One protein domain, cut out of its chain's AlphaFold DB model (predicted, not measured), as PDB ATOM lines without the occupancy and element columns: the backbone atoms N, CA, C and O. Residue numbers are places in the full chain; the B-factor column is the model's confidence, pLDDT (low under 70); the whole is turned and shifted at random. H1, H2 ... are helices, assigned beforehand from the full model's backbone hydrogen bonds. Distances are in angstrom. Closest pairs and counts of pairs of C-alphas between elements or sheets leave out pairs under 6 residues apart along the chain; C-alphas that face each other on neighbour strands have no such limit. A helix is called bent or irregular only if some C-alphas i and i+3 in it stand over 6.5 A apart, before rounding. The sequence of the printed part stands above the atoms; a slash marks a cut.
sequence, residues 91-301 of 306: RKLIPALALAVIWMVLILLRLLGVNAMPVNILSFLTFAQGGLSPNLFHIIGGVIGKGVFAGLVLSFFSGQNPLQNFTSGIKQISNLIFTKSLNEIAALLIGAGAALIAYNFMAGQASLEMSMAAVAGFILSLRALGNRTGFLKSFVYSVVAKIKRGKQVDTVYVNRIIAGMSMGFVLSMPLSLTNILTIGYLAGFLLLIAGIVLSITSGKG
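Overview. This is residues 91 to 301 of the 306 residues of an uncharacterized protein of Gracilibacter sp. BRH_c7a (UniProt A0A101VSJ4). Four helices, H5, H6, H8 and H9, make an up-and-down bundle, in which each runs against the one before it in the chain; H5 crosses H8 closely, and H9 covers H5. H3 crosses one end of the bundle, with H1 and H2 beyond it, while H4 and H7 pack on different sides of H8. The printed part has 211 residues, with nine named helices, H1 to H9 in chain order, and no named strand: all helix. It is compact, with a radius of gyration of the C-alphas of 18.1 A, and elongated, spanning 62 by 38 by 29 A.

Arrangement. The longest helix, H9, residues 277 to 300, touches H5, residues 182 to 203, at a shallow tilt of 23 degrees, opposite ways; their closest C-alphas, Gly 193 and Gly 284, are 3.9 A apart. H5 touches H8, residues 251 to 271, at a steep tilt of 46 degrees, closest at the C-alphas of Ala 192 and Gly 264, 3.9 A. H8 and H9, a helical hairpin, only just touch, with 3 pairs of C-alphas within 8 A, closest at Leu 271 and Gly 280, 6.7 A. H6, residues 208 to 226, is the hub, touching six helices; it touches H8 at a shallow tilt of 19 degrees, opposite ways, closest at the C-alphas of Phe 218 and Ser 262, 4.9 A. H3, residues 136 to 157, touches H5 with residues 137 to 145 alone, about perpendicular at 79 degrees, closest at the C-alphas of Gly 141 and Met 202, 4.0 A. H1, residues 91 to 111, touches H3 with residues 91 to 99 alone, closest at the C-alphas of Pro 95 and Leu 154, 6.8 A. H2, residues 117 to 125, touches H6, closest at the C-alphas of Phe 124 and Glu 209, 3.9 A. H4, residues 166 to 177, touches H8, closest at the C-alphas of Ile 173 and Ala 259, 5.4 A. H7, residues 231 to 243, touches H8, closest at the C-alphas of Tyr 237 and Val 254, 6.0 A, and is apart from H4. Every O i to N i+4 pair is within hydrogen-bond range in H2, H4, H5 and H7; the others have 16 of 17 in H1, 16 of 18 in H3, 12 of 15 in H6, 15 of 17 in H8 and 17 of 20 in H9.

Along the chain. H9 measures 36.6 A, H3 31.6 A, H1 31.3 A, H5 31.1 A and H8 30.1 A. H1 begins at C-alpha 91, (99.530, 161.243, 148.146), and H9 ends at C-alpha 300, (136.019, 157.951, 189.142). H6 and H9 are only just irregular: C-alphas 209 and 212 are 6.9 A apart, and C-alphas 277 and 280 are 6.7 A apart.

Size, cuts and confidence. The two C-alphas farthest apart, Leu 112 and Gly 301, are 61.8 A apart. The printed part has no cut and no long link. Its mean pLDDT is 82.1; residues 204 to 209 and 273 to 278 are among those under 70.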
ATOM      1  N   ARG A  91      98.160 160.722 148.355       68.31
ATOM      2  CA  ARG A  91      99.530 161.243 148.146       68.31
ATOM      3  C   ARG A  91     100.650 160.380 148.744       68.31
ATOM      4  O   ARG A  91     101.761 160.434 148.235       68.31
ATOM      5  N   LYS A  92     100.390 159.617 149.814       68.31
ATOM      6  CA  LYS A  92     101.420 158.818 150.515       68.31
ATOM      7  C   LYS A  92     101.347 157.336 150.161       68.31
ATOM      8  O   LYS A  92     102.363 156.649 150.184       68.31
ATOM      9  N   LEU A  93     100.161 156.870 149.770       79.00
ATOM     10  CA  LEU A  93      99.942 155.495 149.341       79.00
ATOM     11  C   LEU A  93     100.621 155.190 147.999       79.00
ATOM     12  O   LEU A  93     101.214 154.129 147.855       79.00
ATOM     13  N   ILE A  94     100.600 156.134 147.048       82.44
ATOM     14  CA  ILE A  94     101.226 155.964 145.725       82.44
ATOM     15  C   ILE A  94     102.737 155.673 145.825       82.44
ATOM     16  O   ILE A  94     103.152 154.633 145.318       82.44
ATOM     17  N   PRO A  95     103.577 156.505 146.482       84.19
ATOM     18  CA  PRO A  95     105.014 156.234 146.563       84.19
ATOM     19  C   PRO A  95     105.339 154.984 147.392       84.19
ATOM     20  O   PRO A  95     106.277 154.266 147.056       84.19
ATOM     21  N   ALA A  96     104.558 154.679 148.434       84.44
ATOM     22  CA  ALA A  96     104.740 153.459 149.222       84.44
ATOM     23  C   ALA A  96     104.432 152.197 148.401       84.44
ATOM     24  O   ALA A  96     105.206 151.241 148.419       84.44
ATOM     25  N   LEU A  97     103.329 152.210 147.646       87.31
ATOM     26  CA  LEU A  97     102.944 151.112 146.765       87.31
ATOM     27  C   LEU A  97     103.949 150.946 145.624       87.31
ATOM     28  O   LEU A  97     104.380 149.829 145.360       87.31
ATOM     29  N   ALA A  98     104.371 152.046 144.995       88.31
ATOM     30  CA  ALA A  98     105.401 152.021 143.963       88.31
ATOM     31  C   ALA A  98     106.697 151.393 144.491       88.31
ATOM     32  O   ALA A  98     107.257 150.514 143.843       88.31
ATOM     33  N   LEU A  99     107.136 151.772 145.697       88.81
ATOM     34  CA  LEU A  99     108.331 151.201 146.315       88.81
ATOM     35  C   LEU A  99     108.177 149.700 146.604       88.81
ATOM     36  O   LEU A  99     109.100 148.931 146.343       88.81
ATOM     37  N   ALA A 100     107.009 149.267 147.084       89.06
ATOM     38  CA  ALA A 100     106.720 147.853 147.322       89.06
ATOM     39  C   ALA A 100     106.723 147.032 146.022       89.06
ATOM     40  O   ALA A 100     107.305 145.948 145.981       89.06
ATOM     41  N   VAL A 101     106.127 147.562 144.949       90.31
ATOM     42  CA  VAL A 101     106.141 146.935 143.618       90.31
ATOM     43  C   VAL A 101     107.567 146.861 143.078       90.31
ATOM     44  O   VAL A 101     107.980 145.800 142.619       90.31
ATOM     45  N   ILE A 102     108.352 147.937 143.195       90.19
ATOM     46  CA  ILE A 102     109.765 147.953 142.788       90.19
ATOM     47  C   ILE A 102     110.550 146.871 143.534       90.19
ATOM     48  O   ILE A 102     111.281 146.110 142.903       90.19
ATOM     49  N   TRP A 103     110.379 146.749 144.852       91.56
ATOM     50  CA  TRP A 103     111.021 145.676 145.613       91.56
ATOM     51  C   TRP A 103     110.603 144.295 145.132       91.56
ATOM     52  O   TRP A 103     111.473 143.461 144.907       91.56
ATOM     53  N   MET A 104     109.306 144.055 144.940       88.06
ATOM     54  CA  MET A 104     108.804 142.769 144.458       88.06
ATOM     55  C   MET A 104     109.431 142.397 143.108       88.06
ATOM     56  O   MET A 104     109.952 141.296 142.959       88.06
ATOM     57  N   VAL A 105     109.450 143.333 142.155       88.50
ATOM     58  CA  VAL A 105     110.049 143.136 140.828       88.50
ATOM     59  C   VAL A 105     111.545 142.846 140.942       88.50
ATOM     60  O   VAL A 105     112.017 141.870 140.372       88.50
ATOM     61  N   LEU A 106     112.301 143.632 141.714       86.00
ATOM     62  CA  LEU A 106     113.749 143.436 141.868       86.00
ATOM     63  C   LEU A 106     114.104 142.103 142.540       86.00
ATOM     64  O   LEU A 106     115.094 141.471 142.172       86.00
ATOM     65  N   ILE A 107     113.288 141.659 143.499       86.06
ATOM     66  CA  ILE A 107     113.436 140.347 144.134       86.06
ATOM     67  C   ILE A 107     113.181 139.237 143.109       86.06
ATOM     68  O   ILE A 107     113.998 138.327 142.990       86.06
ATOM     69  N   LEU A 108     112.098 139.334 142.330       85.81
ATOM     70  CA  LEU A 108     111.759 138.354 141.295       85.81
ATOM     71  C   LEU A 108     112.819 138.283 140.191       85.81
ATOM     72  O   LEU A 108     113.226 137.190 139.818       85.81
ATOM     73  N   LEU A 109     113.316 139.424 139.703       85.06
ATOM     74  CA  LEU A 109     114.361 139.465 138.673       85.06
ATOM     75  C   LEU A 109     115.626 138.739 139.133       85.06
ATOM     76  O   LEU A 109     116.206 137.964 138.374       85.06
ATOM     77  N   ARG A 110     116.031 138.947 140.388       79.25
ATOM     78  CA  ARG A 110     117.196 138.255 140.936       79.25
ATOM     79  C   ARG A 110     116.927 136.772 141.183       79.25
ATOM     80  O   ARG A 110     117.812 135.959 140.933       79.25
ATOM     81  N   LEU A 111     115.717 136.416 141.616       82.12
ATOM     82  CA  LEU A 111     115.304 135.020 141.777       82.12
ATOM     83  C   LEU A 111     115.301 134.264 140.436       82.12
ATOM     84  O   LEU A 111     115.648 133.090 140.401       82.12
ATOM     85  N   LEU A 112     114.986 134.948 139.333       85.44
ATOM     86  CA  LEU A 112     115.079 134.434 137.959       85.44
ATOM     87  C   LEU A 112     116.520 134.388 137.412       85.44
ATOM     88  O   LEU A 112     116.725 134.051 136.249       85.44
ATOM     89  N   GLY A 113     117.524 134.744 138.220       79.25
ATOM     90  CA  GLY A 113     118.934 134.719 137.830       79.25
ATOM     91  C   GLY A 113     119.391 135.919 136.993       79.25
ATOM     92  O   GLY A 113     120.521 135.925 136.504       79.25
ATOM     93  N   VAL A 114     118.564 136.961 136.841       80.56
ATOM     94  CA  VAL A 114     118.929 138.172 136.089       80.56
ATOM     95  C   VAL A 114     119.850 139.046 136.939       80.56
ATOM     96  O   VAL A 114     119.414 139.927 137.681       80.56
ATOM     97  N   ASN A 115     121.153 138.813 136.810       72.62
ATOM     98  CA  ASN A 115     122.209 139.568 137.485       72.62
ATOM     99  C   ASN A 115     122.773 140.689 136.588       72.62
ATOM    100  O   ASN A 115     123.978 140.803 136.369       72.62
ATOM    101  N   ALA A 116     121.885 141.487 135.993       80.44
ATOM    102  CA  ALA A 116     122.292 142.606 135.150       80.44
ATOM    103  C   ALA A 116     122.733 143.806 136.009       80.44
ATOM    104  O   ALA A 116     122.127 144.102 137.040       80.44
ATOM    105  N   MET A 117     123.741 144.553 135.549       79.19
ATOM    106  CA  MET A 117     124.275 145.730 136.255       79.19
ATOM    107  C   MET A 117     123.190 146.734 136.707       79.19
ATOM    108  O   MET A 117     123.234 147.151 137.868       79.19
ATOM    109  N   PRO A 118     122.166 147.077 135.893       79.88
ATOM    110  CA  PRO A 118     121.097 147.976 136.332       79.88
ATOM    111  C   PRO A 118     120.270 147.416 137.494       79.88
ATOM    112  O   PRO A 118     119.892 148.163 138.393       79.88
ATOM    113  N   VAL A 119     120.022 146.102 137.512       81.00
ATOM    114  CA  VAL A 119     119.245 145.424 138.564       81.00
ATOM    115  C   VAL A 119     119.990 145.472 139.891       81.00
ATOM    116  O   VAL A 119     119.367 145.707 140.924       81.00
ATOM    117  N   ASN A 120     121.315 145.319 139.874       80.19
ATOM    118  CA  ASN A 120     122.138 145.422 141.080       80.19
ATOM    119  C   ASN A 120     122.197 146.850 141.611       80.19
ATOM    120  O   ASN A 120     122.037 147.052 142.811       80.19
ATOM    121  N   ILE A 121     122.346 147.842 140.729       80.69
ATOM    122  CA  ILE A 121     122.333 149.257 141.122       80.69
ATOM    123  C   ILE A 121     120.977 149.629 141.727       80.69
ATOM    124  O   ILE A 121     120.943 150.246 142.786       80.69
ATOM    125  N   LEU A 122     119.860 149.229 141.113       81.44
ATOM    126  CA  LEU A 122     118.524 149.492 141.659       81.44
ATOM    127  C   LEU A 122     118.264 148.719 142.952       81.44
ATOM    128  O   LEU A 122     117.681 149.265 143.889       81.44
ATOM    129  N   SER A 123     118.704 147.463 143.024       81.94
ATOM    130  CA  SER A 123     118.590 146.632 144.225       81.94
ATOM    131  C   SER A 123     119.356 147.235 145.394       81.94
ATOM    132  O   SER A 123     118.827 147.288 146.503       81.94
ATOM    133  N   PHE A 124     120.554 147.751 145.122       80.56
ATOM    134  CA  PHE A 124     121.340 148.542 146.055       80.56
ATOM    135  C   PHE A 124     120.602 149.826 146.449       80.56
ATOM    136  O   PHE A 124     120.340 150.047 147.632       80.56
ATOM    137  N   LEU A 125     120.220 150.653 145.467       80.75
ATOM    138  CA  LEU A 125     119.637 151.972 145.716       80.75
ATOM    139  C   LEU A 125     118.355 151.902 146.535       80.75
ATOM    140  O   LEU A 125     118.063 152.820 147.291       80.75
ATOM    141  N   THR A 126     117.580 150.840 146.351       83.31
ATOM    142  CA  THR A 126     116.294 150.654 147.022       83.31
ATOM    143  C   THR A 126     116.393 149.783 148.266       83.31
ATOM    144  O   THR A 126     115.382 149.583 148.932       83.31
ATOM    145  N   PHE A 127     117.570 149.236 148.590       84.56
ATOM    146  CA  PHE A 127     117.725 148.223 149.637       84.56
ATOM    147  C   PHE A 127     116.737 147.045 149.441       84.56
ATOM    148  O   PHE A 127     116.105 146.531 150.372       84.56
ATOM    149  N   ALA A 128     116.545 146.620 148.185       82.38
ATOM    150  CA  ALA A 128     115.568 145.590 147.811       82.38
ATOM    151  C   ALA A 128     115.905 144.214 148.397       82.38
ATOM    152  O   ALA A 128     115.005 143.421 148.658       82.38
ATOM    153  N   GLN A 129     117.182 143.961 148.656       79.81
ATOM    154  CA  GLN A 129     117.699 142.633 148.977       79.81
ATOM    155  C   GLN A 129     117.858 142.414 150.488       79.81
ATOM    156  O   GLN A 129     118.078 141.290 150.936       79.81
ATOM    157  N   GLY A 130     117.718 143.476 151.291       77.56
ATOM    158  CA  GLY A 130     117.812 143.389 152.745       77.56
ATOM    159  C   GLY A 130     116.791 142.405 153.318       77.56
ATOM    160  O   GLY A 130     115.597 142.510 153.047       77.56
ATOM    161  N   GLY A 131     117.250 141.441 154.113       73.69
ATOM    162  CA  GLY A 131     116.380 140.452 154.756       73.69
ATOM    163  C   GLY A 131     116.054 139.218 153.918       73.69
ATOM    164  O   GLY A 131     115.309 138.365 154.387       73.69
ATOM    165  N   LEU A 132     116.640 139.063 152.728       76.81
ATOM    166  CA  LEU A 132     116.570 137.822 151.943       76.81
ATOM    167  C   LEU A 132     117.649 136.828 152.387       76.81
ATOM    168  O   LEU A 132     118.514 136.421 151.614       76.81
ATOM    169  N   SER A 133     117.635 136.472 153.667       75.00
ATOM    170  CA  SER A 133     118.578 135.524 154.258       75.00
ATOM    171  C   SER A 133     117.813 134.358 154.879       75.00
ATOM    172  O   SER A 133     116.745 134.583 155.441       75.00
ATOM    173  N   PRO A 134     118.356 133.126 154.851       74.44
ATOM    174  CA  PRO A 134     117.755 131.996 155.561       74.44
ATOM    175  C   PRO A 134     117.762 132.168 157.092       74.44
ATOM    176  O   PRO A 134     117.034 131.475 157.796       74.44
ATOM    177  N   ASN A 135     118.554 133.106 157.626       82.12
ATOM    178  CA  ASN A 135     118.658 133.345 159.063       82.12
ATOM    179  C   ASN A 135     117.593 134.335 159.552       82.12
ATOM    180  O   ASN A 135     117.571 135.493 159.128       82.12
ATOM    181  N   LEU A 136     116.796 133.927 160.545       82.50
ATOM    182  CA  LEU A 136     115.713 134.741 161.115       82.50
ATOM    183  C   LEU A 136     116.174 136.127 161.600       82.50
ATOM    184  O   LEU A 136     115.503 137.126 161.350       82.50
ATOM    185  N   PHE A 137     117.340 136.213 162.245       80.69
ATOM    186  CA  PHE A 137     117.894 137.489 162.714       80.69
ATOM    187  C   PHE A 137     118.155 138.476 161.570       80.69
ATOM    188  O   PHE A 137     117.861 139.662 161.701       80.69
ATOM    189  N   HIS A 138     118.648 137.985 160.432       81.00
ATOM    190  CA  HIS A 138     118.896 138.807 159.251       81.00
ATOM    191  C   HIS A 138     117.597 139.210 158.549       81.00
ATOM    192  O   HIS A 138     117.522 140.315 158.019       81.00
ATOM    193  N   ILE A 139     116.563 138.362 158.576       84.62
ATOM    194  CA  ILE A 139     115.227 138.720 158.075       84.62
ATOM    195  C   ILE A 139     114.675 139.901 158.879       84.62
ATOM    196  O   ILE A 139     114.294 140.917 158.301       84.62
ATOM    197  N   ILE A 140     114.681 139.797 160.212       85.56
ATOM    198  CA  ILE A 140     114.163 140.847 161.103       85.56
ATOM    199  C   ILE A 140     114.929 142.156 160.888       85.56
ATOM    200  O   ILE A 140     114.321 143.210 160.692       85.56
ATOM    201  N   GLY A 141     116.259 142.088 160.883       83.00
ATOM    202  CA  GLY A 141     117.104 143.248 160.639       83.00
ATOM    203  C   GLY A 141     116.874 143.870 159.261       83.00
ATOM    204  O   GLY A 141     116.692 145.082 159.159       83.00
ATOM    205  N   GLY A 142     116.767 143.054 158.213       85.12
ATOM    206  CA  GLY A 142     116.480 143.509 156.855       85.12
ATOM    207  C   GLY A 142     115.131 144.206 156.713       85.12
ATOM    208  O   GLY A 142     115.043 145.248 156.063       85.12
ATOM    209  N   VAL A 143     114.088 143.700 157.378       86.81
ATOM    210  CA  VAL A 143     112.772 144.362 157.434       86.81
ATOM    211  C   VAL A 143     112.875 145.721 158.128       86.81
ATOM    212  O   VAL A 143     112.325 146.707 157.633       86.81
ATOM    213  N   ILE A 144     113.627 145.812 159.229       84.56
ATOM    214  CA  ILE A 144     113.892 147.091 159.903       84.56
ATOM    215  C   ILE A 144     114.660 148.036 158.970       84.56
ATOM    216  O   ILE A 144     114.282 149.198 158.836       84.56
ATOM    217  N   GLY A 145     115.679 147.540 158.264       84.12
ATOM    218  CA  GLY A 145     116.447 148.300 157.275       84.12
ATOM    219  C   GLY A 145     115.590 148.867 156.151       84.12
ATOM    220  O   GLY A 145     115.669 150.058 155.846       84.12
ATOM    221  N   LYS A 146     114.689 148.048 155.607       86.38
ATOM    222  CA  LYS A 146     113.682 148.466 154.625       86.38
ATOM    223  C   LYS A 146     112.738 149.518 155.186       86.38
ATOM    224  O   LYS A 146     112.435 150.474 154.484       86.38
ATOM    225  N   GLY A 147     112.308 149.382 156.439       84.50
ATOM    226  CA  GLY A 147     111.485 150.385 157.116       84.50
ATOM    227  C   GLY A 147     112.198 151.732 157.255       84.50
ATOM    228  O   GLY A 147     111.623 152.770 156.931       84.50
ATOM    229  N   VAL A 148     113.470 151.718 157.665       84.81
ATOM    230  CA  VAL A 148     114.313 152.921 157.771       84.81
ATOM    231  C   VAL A 148     114.501 153.579 156.400       84.81
ATOM    232  O   VAL A 148     114.313 154.789 156.265       84.81
ATOM    233  N   PHE A 149     114.803 152.789 155.369       86.56
ATOM    234  CA  PHE A 149     114.939 153.284 154.000       86.56
ATOM    235  C   PHE A 149     113.620 153.842 153.446       86.56
ATOM    236  O   PHE A 149     113.587 154.958 152.931       86.56
ATOM    237  N   ALA A 150     112.512 153.115 153.599       85.69
ATOM    238  CA  ALA A 150     111.195 153.566 153.164       85.69
ATOM    239  C   ALA A 150     110.790 154.863 153.872       85.69
ATOM    240  O   ALA A 150     110.291 155.774 153.222       85.69
ATOM    241  N   GLY A 151     111.062 154.997 155.174       80.44
ATOM    242  CA  GLY A 151     110.837 156.242 155.911       80.44
ATOM    243  C   GLY A 151     111.613 157.425 155.323       80.44
ATOM    244  O   GLY A 151     111.070 158.528 155.196       80.44
ATOM    245  N   LEU A 152     112.858 157.200 154.893       83.31
ATOM    246  CA  LEU A 152     113.648 158.216 154.198       83.31
ATOM    247  C   LEU A 152     113.052 158.571 152.828       83.31
ATOM    248  O   LEU A 152     112.871 159.755 152.544       83.31
ATOM    249  N   VAL A 153     112.725 157.580 151.996       83.88
ATOM    250  CA  VAL A 153     112.153 157.805 150.657       83.88
ATOM    251  C   VAL A 153     110.814 158.525 150.757       83.88
ATOM    252  O   VAL A 153     110.610 159.550 150.116       83.88
ATOM    253  N   LEU A 154     109.917 158.045 151.617       82.94
ATOM    254  CA  LEU A 154     108.607 158.654 151.826       82.94
ATOM    255  C   LEU A 154     108.716 160.086 152.350       82.94
ATOM    256  O   LEU A 154     107.860 160.900 152.006       82.94
ATOM    257  N   SER A 155     109.775 160.428 153.099       76.81
ATOM    258  CA  SER A 155     110.027 161.817 153.506       76.81
ATOM    259  C   SER A 155     110.060 162.745 152.280       76.81
ATOM    260  O   SER A 155     109.307 163.717 152.273       76.81
ATOM    261  N   PHE A 156     110.797 162.392 151.211       79.44
ATOM    262  CA  PHE A 156     110.887 163.190 149.973       79.44
ATOM    263  C   PHE A 156     109.525 163.443 149.309       79.44
ATOM    264  O   PHE A 156     109.269 164.539 148.820       79.44
ATOM    265  N   PHE A 157     108.633 162.450 149.306       75.56
ATOM    266  CA  PHE A 157     107.314 162.558 148.660       75.56
ATOM    267  C   PHE A 157     106.236 163.154 149.564       75.56
ATOM    268  O   PHE A 157     105.174 163.568 149.103       75.56
ATOM    269  N   SER A 158     106.490 163.198 150.867       66.94
ATOM    270  CA  SER A 158     105.529 163.688 151.847       66.94
ATOM    271  C   SER A 158     105.499 165.219 151.964       66.94
ATOM    272  O   SER A 158     104.656 165.739 152.687       66.94
ATOM    273  N   GLY A 159     106.347 165.938 151.218       63.69
ATOM    274  CA  GLY A 159     106.474 167.401 151.278       63.69
ATOM    275  C   GLY A 159     107.479 167.882 152.324       63.69
ATOM    276  O   GLY A 159     107.559 169.074 152.600       63.69
ATOM    277  N   GLN A 160     108.252 166.961 152.900       63.25
ATOM    278  CA  GLN A 160     109.317 167.284 153.832       63.25
ATOM    279  C   GLN A 160     110.660 167.071 153.186       63.25
ATOM    280  O   GLN A 160     110.922 166.016 152.619       63.25
ATOM    281  N   ASN A 161     111.540 168.053 153.316       71.38
ATOM    282  CA  ASN A 161     112.893 167.896 152.827       71.38
ATOM    283  C   ASN A 161     113.654 166.993 153.800       71.38
ATOM    284  O   ASN A 161     113.943 167.408 154.922       71.38
ATOM    285  N   PRO A 162     114.039 165.768 153.406       68.69
ATOM    286  CA  PRO A 162     114.769 164.883 154.298       68.69
ATOM    287  C   PRO A 162     116.168 165.395 154.658       68.69
ATOM    288  O   PRO A 162     116.782 164.931 155.620       68.69
ATOM    289  N   LEU A 163     116.647 166.362 153.880       77.44
ATOM    290  CA  LEU A 163     117.891 167.088 154.079       77.44
ATOM    291  C   LEU A 163     117.676 168.410 154.835       77.44
ATOM    292  O   LEU A 163     118.622 169.168 155.049       77.44
ATOM    293  N   GLN A 164     116.447 168.703 155.272       71.75
ATOM    294  CA  GLN A 164     116.185 169.823 156.165       71.75
ATOM    295  C   GLN A 164     116.966 169.604 157.460       71.75
ATOM    296  O   GLN A 164     116.956 168.521 158.045       71.75
ATOM    297  N   ASN A 165     117.692 170.637 157.883       78.94
ATOM    298  CA  ASN A 165     118.590 170.602 159.038       78.94
ATOM    299  C   ASN A 165     119.782 169.633 158.910       78.94
ATOM    300  O   ASN A 165     120.506 169.447 159.883       78.94
ATOM    301  N   PHE A 166     120.063 169.091 157.718       79.62
ATOM    302  CA  PHE A 166     121.261 168.283 157.456       79.62
ATOM    303  C   PHE A 166     122.547 169.086 157.682       79.62
ATOM    304  O   PHE A 166     123.453 168.640 158.380       79.62
ATOM    305  N   THR A 167     122.595 170.323 157.175       82.31
ATOM    306  CA  THR A 167     123.728 171.243 157.377       82.31
ATOM    307  C   THR A 167     123.908 171.617 158.848       82.31
ATOM    308  O   THR A 167     125.033 171.668 159.339       82.31
ATOM    309  N   SER A 168     122.805 171.830 159.573       84.50
ATOM    310  CA  SER A 168     122.805 172.035 161.028       84.50
ATOM    311  C   SER A 168     123.355 170.804 161.759       84.50
ATOM    312  O   SER A 168     124.210 170.943 162.630       84.50
ATOM    313  N   GLY A 169     122.936 169.601 161.355       83.06
ATOM    314  CA  GLY A 169     123.450 168.337 161.879       83.06
ATOM    315  C   GLY A 169     124.957 168.191 161.679       83.06
ATOM    316  O   GLY A 169     125.662 167.895 162.637       83.06
ATOM    317  N   ILE A 170     125.473 168.485 160.480       86.94
ATOM    318  CA  ILE A 170     126.919 168.446 160.198       86.94
ATOM    319  C   ILE A 170     127.682 169.442 161.077       86.94
ATOM    320  O   ILE A 170     128.681 169.068 161.691       86.94
ATOM    321  N   LYS A 171     127.194 170.684 161.195       87.25
ATOM    322  CA  LYS A 171     127.800 171.696 162.081       87.25
ATOM    323  C   LYS A 171     127.805 171.246 163.545       87.25
ATOM    324  O   LYS A 171     128.756 171.509 164.275       87.25
ATOM    325  N   GLN A 172     126.756 170.562 163.995       86.06
ATOM    326  CA  GLN A 172     126.726 169.998 165.342       86.06
ATOM    327  C   GLN A 172     127.736 168.864 165.504       86.06
ATOM    328  O   GLN A 172     128.433 168.837 166.512       86.06
ATOM    329  N   ILE A 173     127.859 167.963 164.525       87.44
ATOM    330  CA  ILE A 173     128.864 166.896 164.558       87.44
ATOM    331  C   ILE A 173     130.265 167.491 164.710       87.44
ATOM    332  O   ILE A 173     130.976 167.096 165.629       87.44
ATOM    333  N   SER A 174     130.644 168.474 163.884       85.56
ATOM    334  CA  SER A 174     131.971 169.094 163.996       85.56
ATOM    335  C   SER A 174     132.193 169.682 165.390       85.56
ATOM    336  O   SER A 174     133.203 169.394 166.022       85.56
ATOM    337  N   ASN A 175     131.216 170.417 165.927       85.06
ATOM    338  CA  ASN A 175     131.338 171.034 167.251       85.06
ATOM    339  C   ASN A 175     131.431 170.008 168.393       85.06
ATOM    340  O   ASN A 175     132.060 170.278 169.413       85.06
ATOM    341  N   LEU A 176     130.804 168.839 168.237       85.19
ATOM    342  CA  LEU A 176     130.754 167.791 169.259       85.19
ATOM    343  C   LEU A 176     131.927 166.802 169.185       85.19
ATOM    344  O   LEU A 176     132.145 166.081 170.157       85.19
ATOM    345  N   ILE A 177     132.675 166.752 168.078       80.12
ATOM    346  CA  ILE A 177     133.852 165.878 167.925       80.12
ATOM    347  C   ILE A 177     135.111 166.503 168.542       80.12
ATOM    348  O   ILE A 177     135.906 165.789 169.150       80.12
ATOM    349  N   PHE A 178     135.310 167.820 168.412       75.31
ATOM    350  CA  PHE A 178     136.547 168.502 168.832       75.31
ATOM    351  C   PHE A 178     136.635 168.741 170.345       75.31
ATOM    352  O   PHE A 178     136.713 169.877 170.813       75.31
ATOM    353  N   THR A 179     136.600 167.673 171.139       72.38
ATOM    354  CA  THR A 179     136.420 167.789 172.591       72.38
ATOM    355  C   THR A 179     137.459 166.994 173.356       72.38
ATOM    356  O   THR A 179     137.765 165.862 172.998       72.38
ATOM    357  N   LYS A 180     138.014 167.598 174.412       70.62
ATOM    358  CA  LYS A 180     139.177 167.064 175.137       70.62
ATOM    359  C   LYS A 180     138.823 166.130 176.299       70.62
ATOM    360  O   LYS A 180     139.731 165.607 176.935       70.62
ATOM    361  N   SER A 181     137.541 165.939 176.623       81.94
ATOM    362  CA  SER A 181     137.161 165.153 177.801       81.94
ATOM    363  C   SER A 181     136.869 163.686 177.469       81.94
ATOM    364  O   SER A 181     136.192 163.354 176.495       81.94
ATOM    365  N   LEU A 182     137.362 162.787 178.323       82.81
ATOM    366  CA  LEU A 182     137.237 161.340 178.134       82.81
ATOM    367  C   LEU A 182     135.775 160.861 178.183       82.81
ATOM    368  O   LEU A 182     135.384 159.986 177.415       82.81
ATOM    369  N   ASN A 183     134.928 161.479 179.010       84.06
ATOM    370  CA  ASN A 183     133.505 161.128 179.089       84.06
ATOM    371  C   ASN A 183     132.721 161.527 177.823       84.06
ATOM    372  O   ASN A 183     131.723 160.903 177.464       84.06
ATOM    373  N   GLU A 184     133.162 162.572 177.134       87.19
ATOM    374  CA  GLU A 184     132.562 163.006 175.876       87.19
ATOM    375  C   GLU A 184     132.991 162.121 174.705       87.19
ATOM    376  O   GLU A 184     132.155 161.754 173.877       87.19
ATOM    377  N   ILE A 185     134.263 161.712 174.688       87.25
ATOM    378  CA  ILE A 185     134.787 160.693 173.770       87.25
ATOM    379  C   ILE A 185     134.035 159.372 173.979       87.25
ATOM    380  O   ILE A 185     133.593 158.754 173.012       87.25
ATOM    381  N   ALA A 186     133.788 158.982 175.232       88.50
ATOM    382  CA  ALA A 186     133.017 157.789 175.568       88.50
ATOM    383  C   ALA A 186     131.614 157.800 174.935       88.50
ATOM    384  O   ALA A 186     131.197 156.803 174.348       88.50
ATOM    385  N   ALA A 187     130.904 158.933 174.992       90.62
ATOM    386  CA  ALA A 187     129.585 159.081 174.374       90.62
ATOM    387  C   ALA A 187     129.627 158.883 172.847       90.62
ATOM    388  O   ALA A 187     128.755 158.215 172.286       90.62
ATOM    389  N   LEU A 188     130.651 159.431 172.182       92.88
ATOM    390  CA  LEU A 188     130.858 159.260 170.741       92.88
ATOM    391  C   LEU A 188     131.143 157.792 170.389       92.88
ATOM    392  O   LEU A 188     130.548 157.276 169.443       92.88
ATOM    393  N   LEU A 189     131.991 157.109 171.167       93.12
ATOM    394  CA  LEU A 189     132.326 155.692 170.964       93.12
ATOM    395  C   LEU A 189     131.116 154.776 171.164       93.12
ATOM    396  O   LEU A 189     130.880 153.897 170.336       93.12
ATOM    397  N   ILE A 190     130.320 155.007 172.214       93.69
ATOM    398  CA  ILE A 190     129.077 154.261 172.463       93.69
ATOM    399  C   ILE A 190     128.131 154.411 171.269       93.69
ATOM    400  O   ILE A 190     127.608 153.417 170.767       93.69
ATOM    401  N   GLY A 191     127.939 155.643 170.789       93.50
ATOM    402  CA  GLY A 191     127.109 155.913 169.619       93.50
ATOM    403  C   GLY A 191     127.621 155.225 168.355       93.50
ATOM    404  O   GLY A 191     126.851 154.561 167.662       93.50
ATOM    405  N   ALA A 192     128.918 155.351 168.066       94.50
ATOM    406  CA  ALA A 192     129.534 154.763 166.879       94.50
ATOM    407  C   ALA A 192     129.464 153.231 166.895       94.50
ATOM    408  O   ALA A 192     129.048 152.628 165.906       94.50
ATOM    409  N   GLY A 193     129.791 152.610 168.033       92.50
ATOM    410  CA  GLY A 193     129.696 151.163 168.219       92.50
ATOM    411  C   GLY A 193     128.262 150.651 168.081       92.50
ATOM    412  O   GLY A 193     128.017 149.682 167.363       92.50
ATOM    413  N   ALA A 194     127.290 151.351 168.677       93.44
ATOM    414  CA  ALA A 194     125.875 151.005 168.547       93.44
ATOM    415  C   ALA A 194     125.381 151.097 167.094       93.44
ATOM    416  O   ALA A 194     124.648 150.216 166.648       93.44
ATOM    417  N   ALA A 195     125.791 152.121 166.340       93.38
ATOM    418  CA  ALA A 195     125.416 152.260 164.933       93.38
ATOM    419  C   ALA A 195     126.059 151.198 164.032       93.38
ATOM    420  O   ALA A 195     125.389 150.700 163.134       93.38
ATOM    421  N   LEU A 196     127.309 150.800 164.294       90.44
ATOM    422  CA  LEU A 196     127.961 149.687 163.591       90.44
ATOM    423  C   LEU A 196     127.210 148.369 163.803       90.44
ATOM    424  O   LEU A 196     126.922 147.659 162.839       90.44
ATOM    425  N   ILE A 197     126.833 148.066 165.047       90.44
ATOM    426  CA  ILE A 197     126.028 146.879 165.372       90.44
ATOM    427  C   ILE A 197     124.656 146.970 164.694       90.44
ATOM    428  O   ILE A 197     124.231 146.018 164.044       90.44
ATOM    429  N   ALA A 198     123.979 148.118 164.802       89.88
ATOM    430  CA  ALA A 198     122.666 148.331 164.201       89.88
ATOM    431  C   ALA A 198     122.702 148.195 162.674       89.88
ATOM    432  O   ALA A 198     121.826 147.556 162.098       89.88
ATOM    433  N   TYR A 199     123.730 148.740 162.020       88.44
ATOM    434  CA  TYR A 199     123.922 148.585 160.585       88.44
ATOM    435  C   TYR A 199     124.093 147.117 160.197       88.44
ATOM    436  O   TYR A 199     123.389 146.654 159.309       88.44
ATOM    437  N   ASN A 200     124.981 146.376 160.864       87.44
ATOM    438  CA  ASN A 200     125.210 144.967 160.529       87.44
ATOM    439  C   ASN A 200     123.968 144.113 160.789       87.44
ATOM    440  O   ASN A 200     123.673 143.206 160.013       87.44
ATOM    441  N   PHE A 201     123.203 144.451 161.826       86.06
ATOM    442  CA  PHE A 201     121.904 143.846 162.073       86.06
ATOM    443  C   PHE A 201     120.942 144.114 160.913       86.06
ATOM    444  O   PHE A 201     120.353 143.176 160.390       86.06
ATOM    445  N   MET A 202     120.834 145.365 160.456       85.56
ATOM    446  CA  MET A 202     119.952 145.750 159.350       85.56
ATOM    447  C   MET A 202     120.375 145.154 158.004       85.56
ATOM    448  O   MET A 202     119.538 144.691 157.237       85.56
ATOM    449  N   ALA A 203     121.670 145.190 157.711       77.81
ATOM    450  CA  ALA A 203     122.250 144.727 156.461       77.81
ATOM    451  C   ALA A 203     122.233 143.197 156.357       77.81
ATOM    452  O   ALA A 203     122.043 142.660 155.269       77.81
ATOM    453  N   GLY A 204     122.435 142.487 157.472       65.31
ATOM    454  CA  GLY A 204     122.511 141.025 157.543       65.31
ATOM    455  C   GLY A 204     123.732 140.413 156.844       65.31
ATOM    456  O   GLY A 204     124.199 139.363 157.262       65.31
ATOM    457  N   GLN A 205     124.270 141.064 155.809       63.97
ATOM    458  CA  GLN A 205     125.517 140.759 155.112       63.97
ATOM    459  C   GLN A 205     126.216 142.069 154.734       63.97
ATOM    460  O   GLN A 205     125.570 143.037 154.334       63.97
ATOM    461  N   ALA A 206     127.541 142.102 154.849       56.94
ATOM    462  CA  ALA A 206     128.348 143.273 154.525       56.94
ATOM    463  C   ALA A 206     128.580 143.371 153.007       56.94
ATOM    464  O   ALA A 206     129.699 143.202 152.551       56.94
ATOM    465  N   SER A 207     127.540 143.611 152.208       63.16
ATOM    466  CA  SER A 207     127.695 143.831 150.765       63.16
ATOM    467  C   SER A 207     127.410 145.282 150.385       63.16
ATOM    468  O   SER A 207     126.687 146.003 151.080       63.16
ATOM    469  N   LEU A 208     127.959 145.712 149.244       60.69
ATOM    470  CA  LEU A 208     127.703 147.038 148.675       60.69
ATOM    471  C   LEU A 208     126.209 147.339 148.576       60.69
ATOM    472  O   LEU A 208     125.781 148.437 148.914       60.69
ATOM    473  N   GLU A 209     125.424 146.328 148.215       64.69
ATOM    474  CA  GLU A 209     123.974 146.402 148.057       64.69
ATOM    475  C   GLU A 209     123.225 146.707 149.357       64.69
ATOM    476  O   GLU A 209     122.110 147.228 149.324       64.69
ATOM    477  N   MET A 210     123.851 146.441 150.504       72.75
ATOM    478  CA  MET A 210     123.264 146.680 151.818       72.75
ATOM    479  C   MET A 210     123.680 148.023 152.428       72.75
ATOM    480  O   MET A 210     123.054 148.484 153.385       72.75
ATOM    481  N   SER A 211     124.664 148.714 151.840       80.50
ATOM    482  CA  SER A 211     125.188 149.979 152.378       80.50
ATOM    483  C   SER A 211     124.177 151.132 152.343       80.50
ATOM    484  O   SER A 211     124.321 152.107 153.082       80.50
ATOM    485  N   MET A 212     123.079 150.998 151.592       86.44
ATOM    486  CA  MET A 212     122.001 151.989 151.583       86.44
ATOM    487  C   MET A 212     121.298 152.106 152.946       86.44
ATOM    488  O   MET A 212     120.853 153.191 153.319       86.44
ATOM    489  N   ALA A 213     121.270 151.036 153.751       85.19
ATOM    490  CA  ALA A 213     120.805 151.108 155.137       85.19
ATOM    491  C   ALA A 213     121.705 152.008 156.003       85.19
ATOM    492  O   ALA A 213     121.195 152.765 156.830       85.19
ATOM    493  N   ALA A 214     123.027 151.987 155.780       88.56
ATOM    494  CA  ALA A 214     123.961 152.898 156.442       88.56
ATOM    495  C   ALA A 214     123.750 154.346 155.985       88.56
ATOM    496  O   ALA A 214     123.720 155.249 156.816       88.56
ATOM    497  N   VAL A 215     123.543 154.575 154.683       89.38
ATOM    498  CA  VAL A 215     123.239 155.914 154.141       89.38
ATOM    499  C   VAL A 215     121.950 156.461 154.745       89.38
ATOM    500  O   VAL A 215     121.921 157.597 155.223       89.38
ATOM    501  N   ALA A 216     120.894 155.647 154.795       88.50
ATOM    502  CA  ALA A 216     119.632 156.050 155.394       88.50
ATOM    503  C   ALA A 216     119.773 156.322 156.897       88.50
ATOM    504  O   ALA A 216     119.313 157.364 157.372       88.50
ATOM    505  N   GLY A 217     120.464 155.440 157.624       89.19
ATOM    506  CA  GLY A 217     120.788 155.620 159.040       89.19
ATOM    507  C   GLY A 217     121.548 156.919 159.304       89.19
ATOM    508  O   GLY A 217     121.162 157.675 160.192       89.19
ATOM    509  N   PHE A 218     122.553 157.228 158.481       92.00
ATOM    510  CA  PHE A 218     123.346 158.454 158.561       92.00
ATOM    511  C   PHE A 218     122.520 159.722 158.318       92.00
ATOM    512  O   PHE A 218     122.582 160.664 159.108       92.00
ATOM    513  N   ILE A 219     121.722 159.762 157.246       89.25
ATOM    514  CA  ILE A 219     120.887 160.934 156.934       89.25
ATOM    515  C   ILE A 219     119.876 161.174 158.059       89.25
ATOM    516  O   ILE A 219     119.650 162.312 158.477       89.25
ATOM    517  N   LEU A 220     119.274 160.103 158.571       87.25
ATOM    518  CA  LEU A 220     118.273 160.179 159.625       87.25
ATOM    519  C   LEU A 220     118.888 160.564 160.981       87.25
ATOM    520  O   LEU A 220     118.315 161.399 161.683       87.25
ATOM    521  N   SER A 221     120.068 160.051 161.337       88.88
ATOM    522  CA  SER A 221     120.776 160.456 162.559       88.88
ATOM    523  C   SER A 221     121.253 161.912 162.493       88.88
ATOM    524  O   SER A 221     121.106 162.651 163.469       88.88
ATOM    525  N   LEU A 222     121.718 162.372 161.327       88.88
ATOM    526  CA  LEU A 222     122.039 163.781 161.085       88.88
ATOM    527  C   LEU A 222     120.818 164.683 161.212       88.88
ATOM    528  O   LEU A 222     120.877 165.728 161.865       88.88
ATOM    529  N   ARG A 223     119.690 164.272 160.624       84.75
ATOM    530  CA  ARG A 223     118.425 164.991 160.784       84.75
ATOM    531  C   ARG A 223     118.024 165.052 162.256       84.75
ATOM    532  O   ARG A 223     117.577 166.101 162.713       84.75
ATOM    533  N   ALA A 224     118.193 163.967 163.011       84.75
ATOM    534  CA  ALA A 224     117.899 163.960 164.440       84.75
ATOM    535  C   ALA A 224     118.761 164.984 165.194       84.75
ATOM    536  O   ALA A 224     118.226 165.731 166.009       84.75
ATOM    537  N   LEU A 225     120.061 165.089 164.893       85.94
ATOM    538  CA  LEU A 225     120.945 166.113 165.473       85.94
ATOM    539  C   LEU A 225     120.472 167.526 165.160       85.94
ATOM    540  O   LEU A 225     120.302 168.334 166.074       85.94
ATOM    541  N   GLY A 226     120.196 167.803 163.886       82.06
ATOM    542  CA  GLY A 226     119.769 169.119 163.421       82.06
ATOM    543  C   GLY A 226     118.448 169.610 164.025       82.06
ATOM    544  O   GLY A 226     118.211 170.816 164.046       82.06
ATOM    545  N   ASN A 227     117.609 168.709 164.545       79.56
ATOM    546  CA  ASN A 227     116.312 169.026 165.146       79.56
ATOM    547  C   ASN A 227     116.362 169.067 166.676       79.56
ATOM    548  O   ASN A 227     117.189 168.412 167.293       79.56
ATOM    549  N   ARG A 228     115.474 169.822 167.332       66.19
ATOM    550  CA  ARG A 228     115.478 169.933 168.808       66.19
ATOM    551  C   ARG A 228     114.882 168.720 169.528       66.19
ATOM    552  O   ARG A 228     115.254 168.446 170.661       66.19
ATOM    553  N   THR A 229     113.978 167.998 168.882       67.12
ATOM    554  CA  THR A 229     113.182 166.900 169.458       67.12
ATOM    555  C   THR A 229     113.025 165.782 168.435       67.12
ATOM    556  O   THR A 229     113.388 165.993 167.286       67.12
ATOM    557  N   GLY A 230     112.520 164.614 168.848       75.50
ATOM    558  CA  GLY A 230     112.053 163.546 167.960       75.50
ATOM    559  C   GLY A 230     112.511 162.139 168.341       75.50
ATOM    560  O   GLY A 230     113.296 161.971 169.271       75.50
ATOM    561  N   PHE A 231     111.996 161.111 167.650       82.88
ATOM    562  CA  PHE A 231     112.063 159.717 168.125       82.88
ATOM    563  C   PHE A 231     113.465 159.223 168.491       82.88
ATOM    564  O   PHE A 231     113.612 158.639 169.556       82.88
ATOM    565  N   LEU A 232     114.504 159.473 167.680       84.31
ATOM    566  CA  LEU A 232     115.853 158.981 167.994       84.31
ATOM    567  C   LEU A 232     116.390 159.665 169.247       84.31
ATOM    568  O   LEU A 232     116.960 159.005 170.108       84.31
ATOM    569  N   LYS A 233     116.166 160.977 169.366       86.12
ATOM    570  CA  LYS A 233     116.542 161.750 170.551       86.12
ATOM    571  C   LYS A 233     115.802 161.261 171.785       86.12
ATOM    572  O   LYS A 233     116.447 160.990 172.790       86.12
ATOM    573  N   SER A 234     114.487 161.078 171.698       83.44
ATOM    574  CA  SER A 234     113.662 160.548 172.789       83.44
ATOM    575  C   SER A 234     114.067 159.127 173.181       83.44
ATOM    576  O   SER A 234     114.162 158.818 174.366       83.44
ATOM    577  N   PHE A 235     114.360 158.273 172.200       86.12
ATOM    578  CA  PHE A 235     114.798 156.902 172.427       86.12
ATOM    579  C   PHE A 235     116.160 156.870 173.120       86.12
ATOM    580  O   PHE A 235     116.269 156.317 174.212       86.12
ATOM    581  N   VAL A 236     117.176 157.532 172.562       88.25
ATOM    582  CA  VAL A 236     118.516 157.589 173.168       88.25
ATOM    583  C   VAL A 236     118.457 158.228 174.556       88.25
ATOM    584  O   VAL A 236     119.042 157.691 175.493       88.25
ATOM    585  N   TYR A 237     117.698 159.315 174.724       88.19
ATOM    586  CA  TYR A 237     117.486 159.940 176.028       88.19
ATOM    587  C   TYR A 237     116.914 158.944 177.041       88.19
ATOM    588  O   TYR A 237     117.473 158.799 178.125       88.19
ATOM    589  N   SER A 238     115.853 158.212 176.686       85.31
ATOM    590  CA  SER A 238     115.230 157.229 177.582       85.31
ATOM    591  C   SER A 238     116.173 156.087 177.959       85.31
ATOM    592  O   SER A 238     116.189 155.652 179.111       85.31
ATOM    593  N   VAL A 239     117.003 155.616 177.017       87.62
ATOM    594  CA  VAL A 239     117.998 154.562 177.264       87.62
ATOM    595  C   VAL A 239     119.037 155.056 178.261       87.62
ATOM    596  O   VAL A 239     119.285 154.397 179.270       87.62
ATOM    597  N   VAL A 240     119.594 156.245 178.029       86.56
ATOM    598  CA  VAL A 240     120.588 156.841 178.930       86.56
ATOM    599  C   VAL A 240     119.978 157.134 180.302       86.56
ATOM    600  O   VAL A 240     120.613 156.851 181.318       86.56
ATOM    601  N   ALA A 241     118.745 157.641 180.354       84.75
ATOM    602  CA  ALA A 241     118.043 157.939 181.602       84.75
ATOM    603  C   ALA A 241     117.787 156.671 182.425       84.75
ATOM    604  O   ALA A 241     118.012 156.670 183.637       84.75
ATOM    605  N   LYS A 242     117.408 155.564 181.772       84.44
ATOM    606  CA  LYS A 242     117.244 154.261 182.428       84.44
ATOM    607  C   LYS A 242     118.568 153.720 182.966       84.44
ATOM    608  O   LYS A 242     118.619 153.288 184.115       84.44
ATOM    609  N   ILE A 243     119.646 153.788 182.180       83.56
ATOM    610  CA  ILE A 243     120.987 153.342 182.606       83.56
ATOM    611  C   ILE A 243     121.479 154.167 183.803       83.56
ATOM    612  O   ILE A 243     122.008 153.615 184.765       83.56
ATOM    613  N   LYS A 244     121.248 155.483 183.788       80.19
ATOM    614  CA  LYS A 244     121.616 156.395 184.882       80.19
ATOM    615  C   LYS A 244     120.605 156.426 186.037       80.19
ATOM    616  O   LYS A 244     120.726 157.288 186.907       80.19
ATOM    617  N   ARG A 245     119.634 155.501 186.071       75.19
ATOM    618  CA  ARG A 245     118.599 155.375 187.117       75.19
ATOM    619  C   ARG A 245     117.862 156.693 187.412       75.19
ATOM    620  O   ARG A 245     117.646 157.038 188.567       75.19
ATOM    621  N   GLY A 246     117.520 157.454 186.374       60.88
ATOM    622  CA  GLY A 246     116.754 158.698 186.507       60.88
ATOM    623  C   GLY A 246     117.548 159.932 186.951       60.88
ATOM    624  O   GLY A 246     116.948 160.986 187.141       60.88
ATOM    625  N   LYS A 247     118.884 159.860 187.072       65.50
ATOM    626  CA  LYS A 247     119.715 161.074 187.209       65.50
ATOM    627  C   LYS A 247     119.558 161.962 185.969       65.50
ATOM    628  O   LYS A 247     119.445 161.438 184.860       65.50
ATOM    629  N   GLN A 248     119.593 163.287 186.152       67.94
ATOM    630  CA  GLN A 248     119.460 164.249 185.049       67.94
ATOM    631  C   GLN A 248     120.436 163.914 183.912       67.94
ATOM    632  O   GLN A 248     121.654 163.837 184.101       67.94
ATOM    633  N   VAL A 249     119.880 163.675 182.724       74.88
ATOM    634  CA  VAL A 249     120.643 163.390 181.511       74.88
ATOM    635  C   VAL A 249     120.816 164.683 180.734       74.88
ATOM    636  O   VAL A 249     119.836 165.296 180.315       74.88
ATOM    637  N   ASP A 250     122.068 165.066 180.513       82.31
ATOM    638  CA  ASP A 250     122.389 166.212 179.677       82.31
ATOM    639  C   ASP A 250     122.027 165.933 178.208       82.31
ATOM    640  O   ASP A 250     122.436 164.933 177.605       82.31
ATOM    641  N   THR A 251     121.275 166.857 177.618       82.31
ATOM    642  CA  THR A 251     120.947 166.871 176.191       82.31
ATOM    643  C   THR A 251     122.192 166.905 175.300       82.31
ATOM    644  O   THR A 251     122.185 166.300 174.227       82.31
ATOM    645  N   VAL A 252     123.288 167.526 175.750       86.31
ATOM    646  CA  VAL A 252     124.574 167.539 175.033       86.31
ATOM    647  C   VAL A 252     125.159 166.130 174.961       86.31
ATOM    648  O   VAL A 252     125.626 165.716 173.901       86.31
ATOM    649  N   TYR A 253     125.073 165.349 176.042       87.00
ATOM    650  CA  TYR A 253     125.539 163.959 176.069       87.00
ATOM    651  C   TYR A 253     124.736 163.070 175.106       87.00
ATOM    652  O   TYR A 253     125.312 162.284 174.357       87.00
ATOM    653  N   VAL A 254     123.410 163.243 175.053       89.19
ATOM    654  CA  VAL A 254     122.543 162.540 174.085       89.19
ATOM    655  C   VAL A 254     122.884 162.930 172.646       89.19
ATOM    656  O   VAL A 254     123.026 162.055 171.792       89.19
ATOM    657  N   ASN A 255     123.087 164.221 172.372       91.19
ATOM    658  CA  ASN A 255     123.505 164.681 171.048       91.19
ATOM    659  C   ASN A 255     124.874 164.106 170.656       91.19
ATOM    660  O   ASN A 255     125.063 163.734 169.503       91.19
ATOM    661  N   ARG A 256     125.812 163.945 171.597       91.88
ATOM    662  CA  ARG A 256     127.100 163.282 171.328       91.88
ATOM    663  C   ARG A 256     126.933 161.816 170.959       91.88
ATOM    664  O   ARG A 256     127.561 161.378 170.004       91.88
ATOM    665  N   ILE A 257     126.054 161.071 171.629       93.06
ATOM    666  CA  ILE A 257     125.760 159.685 171.228       93.06
ATOM    667  C   ILE A 257     125.224 159.652 169.795       93.06
ATOM    668  O   ILE A 257     125.689 158.855 168.988       93.06
ATOM    669  N   ILE A 258     124.301 160.545 169.431       92.56
ATOM    670  CA  ILE A 258     123.731 160.573 168.073       92.56
ATOM    671  C   ILE A 258     124.772 161.025 167.030       92.56
ATOM    672  O   ILE A 258     124.787 160.515 165.907       92.56
ATOM    673  N   ALA A 259     125.686 161.932 167.385       93.12
ATOM    674  CA  ALA A 259     126.843 162.279 166.556       93.12
ATOM    675  C   ALA A 259     127.756 161.064 166.343       93.12
ATOM    676  O   ALA A 259     128.108 160.757 165.204       93.12
ATOM    677  N   GLY A 260     128.033 160.312 167.411       93.62
ATOM    678  CA  GLY A 260     128.702 159.015 167.360       93.62
ATOM    679  C   GLY A 260     127.997 158.040 166.422       93.62
ATOM    680  O   GLY A 260     128.634 157.485 165.533       93.62
ATOM    681  N   MET A 261     126.675 157.887 166.545       94.25
ATOM    682  CA  MET A 261     125.881 157.021 165.665       94.25
ATOM    683  C   MET A 261     126.000 157.431 164.198       94.25
ATOM    684  O   MET A 261     126.153 156.580 163.327       94.25
ATOM    685  N   SER A 262     125.978 158.735 163.924       93.62
ATOM    686  CA  SER A 262     126.124 159.264 162.566       93.62
ATOM    687  C   SER A 262     127.486 158.889 161.979       93.62
ATOM    688  O   SER A 262     127.554 158.391 160.859       93.62
ATOM    689  N   MET A 263     128.565 159.040 162.755       92.25
ATOM    690  CA  MET A 263     129.899 158.590 162.346       92.25
ATOM    691  C   MET A 263     129.974 157.070 162.179       92.25
ATOM    692  O   MET A 263     130.552 156.603 161.207       92.25
ATOM    693  N   GLY A 264     129.359 156.295 163.076       92.12
ATOM    694  CA  GLY A 264     129.319 154.834 162.980       92.12
ATOM    695  C   GLY A 264     128.635 154.346 161.701       92.12
ATOM    696  O   GLY A 264     129.141 153.436 161.046       92.12
ATOM    697  N   PHE A 265     127.544 154.993 161.278       92.06
ATOM    698  CA  PHE A 265     126.911 154.702 159.989       92.06
ATOM    699  C   PHE A 265     127.810 155.061 158.801       92.06
ATOM    700  O   PHE A 265     127.911 154.270 157.868       92.06
ATOM    701  N   VAL A 266     128.521 156.192 158.837       91.56
ATOM    702  CA  VAL A 266     129.494 156.538 157.782       91.56
ATOM    703  C   VAL A 266     130.626 155.518 157.721       91.56
ATOM    704  O   VAL A 266     130.935 155.030 156.640       91.56
ATOM    705  N   LEU A 267     131.200 155.143 158.867       89.38
ATOM    706  CA  LEU A 267     132.261 154.133 158.960       89.38
ATOM    707  C   LEU A 267     131.800 152.759 158.467       89.38
ATOM    708  O   LEU A 267     132.593 151.994 157.924       89.38
ATOM    709  N   SER A 268     130.511 152.456 158.603       86.50
ATOM    710  CA  SER A 268     129.927 151.207 158.120       86.50
ATOM    711  C   SER A 268     129.930 151.092 156.590       86.50
ATOM    712  O   SER A 268     129.987 149.979 156.067       86.50
ATOM    713  N   MET A 269     129.912 152.208 155.853       85.50
ATOM    714  CA  MET A 269     129.906 152.202 154.382       85.50
ATOM    715  C   MET A 269     131.172 151.560 153.784       85.50
ATOM    716  O   MET A 269     131.025 150.577 153.056       85.50
ATOM    717  N   PRO A 270     132.407 152.009 154.102       80.19
ATOM    718  CA  PRO A 270     133.616 151.362 153.596       80.19
ATOM    719  C   PRO A 270     133.806 149.955 154.170       80.19
ATOM    720  O   PRO A 270     134.287 149.072 153.468       80.19
ATOM    721  N   LEU A 271     133.370 149.696 155.408       74.69
ATOM    722  CA  LEU A 271     133.406 148.346 155.986       74.69
ATOM    723  C   LEU A 271     132.555 147.350 155.182       74.69
ATOM    724  O   LEU A 271     132.909 146.178 155.080       74.69
ATOM    725  N   SER A 272     131.493 147.825 154.531       71.25
ATOM    726  CA  SER A 272     130.625 147.010 153.669       71.25
ATOM    727  C   SER A 272     131.262 146.614 152.340       71.25
ATOM    728  O   SER A 272     130.726 145.758 151.645       71.25
ATOM    729  N   LEU A 273     132.400 147.210 151.973       68.81
ATOM    730  CA  LEU A 273     133.185 146.778 150.812       68.81
ATOM    731  C   LEU A 273     133.996 145.518 151.110       68.81
ATOM    732  O   LEU A 273     134.342 144.780 150.195       68.81
ATOM    733  N   THR A 274     134.310 145.274 152.383       66.81
ATOM    734  CA  THR A 274     135.210 144.180 152.765       66.81
ATOM    735  C   THR A 274     134.537 142.810 152.712       66.81
ATOM    736  O   THR A 274     135.234 141.804 152.695       66.81
ATOM    737  N   ASN A 275     133.199 142.749 152.659       63.22
ATOM    738  CA  ASN A 275     132.404 141.515 152.625       63.22
ATOM    739  C   ASN A 275     132.645 140.536 153.784       63.22
ATOM    740  O   ASN A 275     132.221 139.382 153.747       63.22
ATOM    741  N   ILE A 276     133.278 141.009 154.861       65.19
ATOM    742  CA  ILE A 276     133.501 140.222 156.069       65.19
ATOM    743  C   ILE A 276     132.400 140.570 157.070       65.19
ATOM    744  O   ILE A 276     132.476 141.556 157.807       65.19
ATOM    745  N   LEU A 277     131.374 139.717 157.092       59.72
ATOM    746  CA  LEU A 277     130.190 139.775 157.962       59.72
ATOM    747  C   LEU A 277     130.489 140.110 159.434       59.72
ATOM    748  O   LEU A 277     129.709 140.785 160.098       59.72
ATOM    749  N   THR A 278     131.606 139.621 159.961       67.44
ATOM    750  CA  THR A 278     131.936 139.687 161.388       67.44
ATOM    751  C   THR A 278     132.675 140.954 161.793       67.44
ATOM    752  O   THR A 278     132.616 141.322 162.966       67.44
ATOM    753  N   ILE A 279     133.353 141.647 160.868       76.12
ATOM    754  CA  ILE A 279     134.193 142.804 161.227       76.12
ATOM    755  C   ILE A 279     133.336 143.946 161.756       76.12
ATOM    756  O   ILE A 279     133.710 144.586 162.733       76.12
ATOM    757  N   GLY A 280     132.174 144.184 161.153       76.56
ATOM    758  CA  GLY A 280     131.289 145.255 161.587       76.56
ATOM    759  C   GLY A 280     130.726 145.029 162.994       76.56
ATOM    760  O   GLY A 280     130.725 145.953 163.809       76.56
ATOM    761  N   TYR A 281     130.337 143.791 163.321       83.56
ATOM    762  CA  TYR A 281     129.947 143.430 164.686       83.56
ATOM    763  C   TYR A 281     131.123 143.521 165.657       83.56
ATOM    764  O   TYR A 281     130.978 144.129 166.713       83.56
ATOM    765  N   LEU A 282     132.289 142.971 165.305       85.69
ATOM    766  CA  LEU A 282     133.469 142.976 166.170       85.69
ATOM    767  C   LEU A 282     133.940 144.404 166.470       85.69
ATOM    768  O   LEU A 282     134.090 144.766 167.634       85.69
ATOM    769  N   ALA A 283     134.111 145.234 165.440       86.56
ATOM    770  CA  ALA A 283     134.476 146.639 165.590       86.56
ATOM    771  C   ALA A 283     133.414 147.409 166.386       86.56
ATOM    772  O   ALA A 283     133.753 148.200 167.266       86.56
ATOM    773  N   GLY A 284     132.131 147.140 166.125       88.56
ATOM    774  CA  GLY A 284     131.021 147.726 166.868       88.56
ATOM    775  C   GLY A 284     131.057 147.382 168.359       88.56
ATOM    776  O   GLY A 284     130.981 148.283 169.195       88.56
ATOM    777  N   PHE A 285     131.240 146.104 168.705       91.00
ATOM    778  CA  PHE A 285     131.370 145.649 170.090       91.00
ATOM    779  C   PHE A 285     132.617 146.214 170.768       91.00
ATOM    780  O   PHE A 285     132.514 146.697 171.892       91.00
ATOM    781  N   LEU A 286     133.770 146.218 170.094       92.00
ATOM    782  CA  LEU A 286     135.008 146.786 170.633       92.00
ATOM    783  C   LEU A 286     134.853 148.276 170.952       92.00
ATOM    784  O   LEU A 286     135.193 148.698 172.056       92.00
ATOM    785  N   LEU A 287     134.288 149.065 170.031       92.12
ATOM    786  CA  LEU A 287     134.035 150.491 170.256       92.12
ATOM    787  C   LEU A 287     133.020 150.726 171.377       92.12
ATOM    788  O   LEU A 287     133.211 151.623 172.198       92.12
ATOM    789  N   LEU A 288     131.965 149.914 171.438       92.31
ATOM    790  CA  LEU A 288     130.940 150.024 172.470       92.31
ATOM    791  C   LEU A 288     131.502 149.685 173.858       92.31
ATOM    792  O   LEU A 288     131.282 150.444 174.801       92.31
ATOM    793  N   ILE A 289     132.279 148.605 173.981       91.25
ATOM    794  CA  ILE A 289     132.960 148.226 175.229       91.25
ATOM    795  C   ILE A 289     133.951 149.316 175.635       91.25
ATOM    796  O   ILE A 289     133.901 149.781 176.772       91.25
ATOM    797  N   ALA A 290     134.803 149.772 174.713       91.06
ATOM    798  CA  ALA A 290     135.760 150.841 174.983       91.06
ATOM    799  C   ALA A 290     135.057 152.122 175.459       91.06
ATOM    800  O   ALA A 290     135.472 152.721 176.450       91.06
ATOM    801  N   GLY A 291     133.949 152.506 174.818       89.38
ATOM    802  CA  GLY A 291     133.137 153.650 175.228       89.38
ATOM    803  C   GLY A 291     132.524 153.486 176.622       89.38
ATOM    804  O   GLY A 291     132.584 154.412 177.430       89.38
ATOM    805  N   ILE A 292     131.986 152.308 176.953       89.25
ATOM    806  CA  ILE A 292     131.434 152.029 178.291       89.25
ATOM    807  C   ILE A 292     132.528 152.086 179.359       89.25
ATOM    808  O   ILE A 292     132.362 152.778 180.366       89.25
ATOM    809  N   VAL A 293     133.653 151.401 179.135       89.06
ATOM    810  CA  VAL A 293     134.796 151.391 180.062       89.06
ATOM    811  C   VAL A 293     135.290 152.815 180.297       89.06
ATOM    812  O   VAL A 293     135.438 153.226 181.447       89.06
ATOM    813  N   LEU A 294     135.453 153.598 179.228       88.06
ATOM    814  CA  LEU A 294     135.891 154.988 179.315       88.06
ATOM    815  C   LEU A 294     134.891 155.866 180.080       88.06
ATOM    816  O   LEU A 294     135.298 156.721 180.865       88.06
ATOM    817  N   SER A 295     133.583 155.651 179.908       85.50
ATOM    818  CA  SER A 295     132.562 156.398 180.655       85.50
ATOM    819  C   SER A 295     132.637 156.124 182.161       85.50
ATOM    820  O   SER A 295     132.485 157.049 182.960       85.50
ATOM    821  N   ILE A 296     132.930 154.881 182.556       85.25
ATOM    822  CA  ILE A 296     133.067 154.487 183.965       85.25
ATOM    823  C   ILE A 296     134.356 155.056 184.574       85.25
ATOM    824  O   ILE A 296     134.326 155.599 185.679       85.25
ATOM    825  N   THR A 297     135.489 154.962 183.873       84.44
ATOM    826  CA  THR A 297     136.787 155.434 184.392       84.44
ATOM    827  C   THR A 297     136.851 156.957 184.495       84.44
ATOM    828  O   THR A 297     137.382 157.486 185.471       84.44
ATOM    829  N   SER A 298     136.223 157.671 183.558       74.25
ATOM    830  CA  SER A 298     136.161 159.139 183.556       74.25
ATOM    831  C   SER A 298     135.348 159.724 184.716       74.25
ATOM    832  O   SER A 298     135.544 160.884 185.076       74.25
ATOM    833  N   GLY A 299     134.423 158.948 185.292       58.44
ATOM    834  CA  GLY A 299     133.634 159.354 186.458       58.44
ATOM    835  C   GLY A 299     134.400 159.236 187.777       58.44
ATOM    836  O   GLY A 299     134.239 160.085 188.648       58.44
ATOM    837  N   LYS A 300     135.279 158.233 187.902       51.25
ATOM    838  CA  LYS A 300     136.019 157.951 189.142       51.25
ATOM    839  C   LYS A 300     137.094 158.993 189.458       51.25
ATOM    840  O   LYS A 300     137.302 159.310 190.618       51.25
ATOM    841  N   GLY A 301     137.734 159.586 188.448       40.25
ATOM    842  CA  GLY A 301     138.821 160.555 188.655       40.25
ATOM    843  C   GLY A 301     138.423 161.865 189.355       40.25
ATOM    844  O   GLY A 301     139.303 162.595 189.791       40.25
TER     845      GLY A 301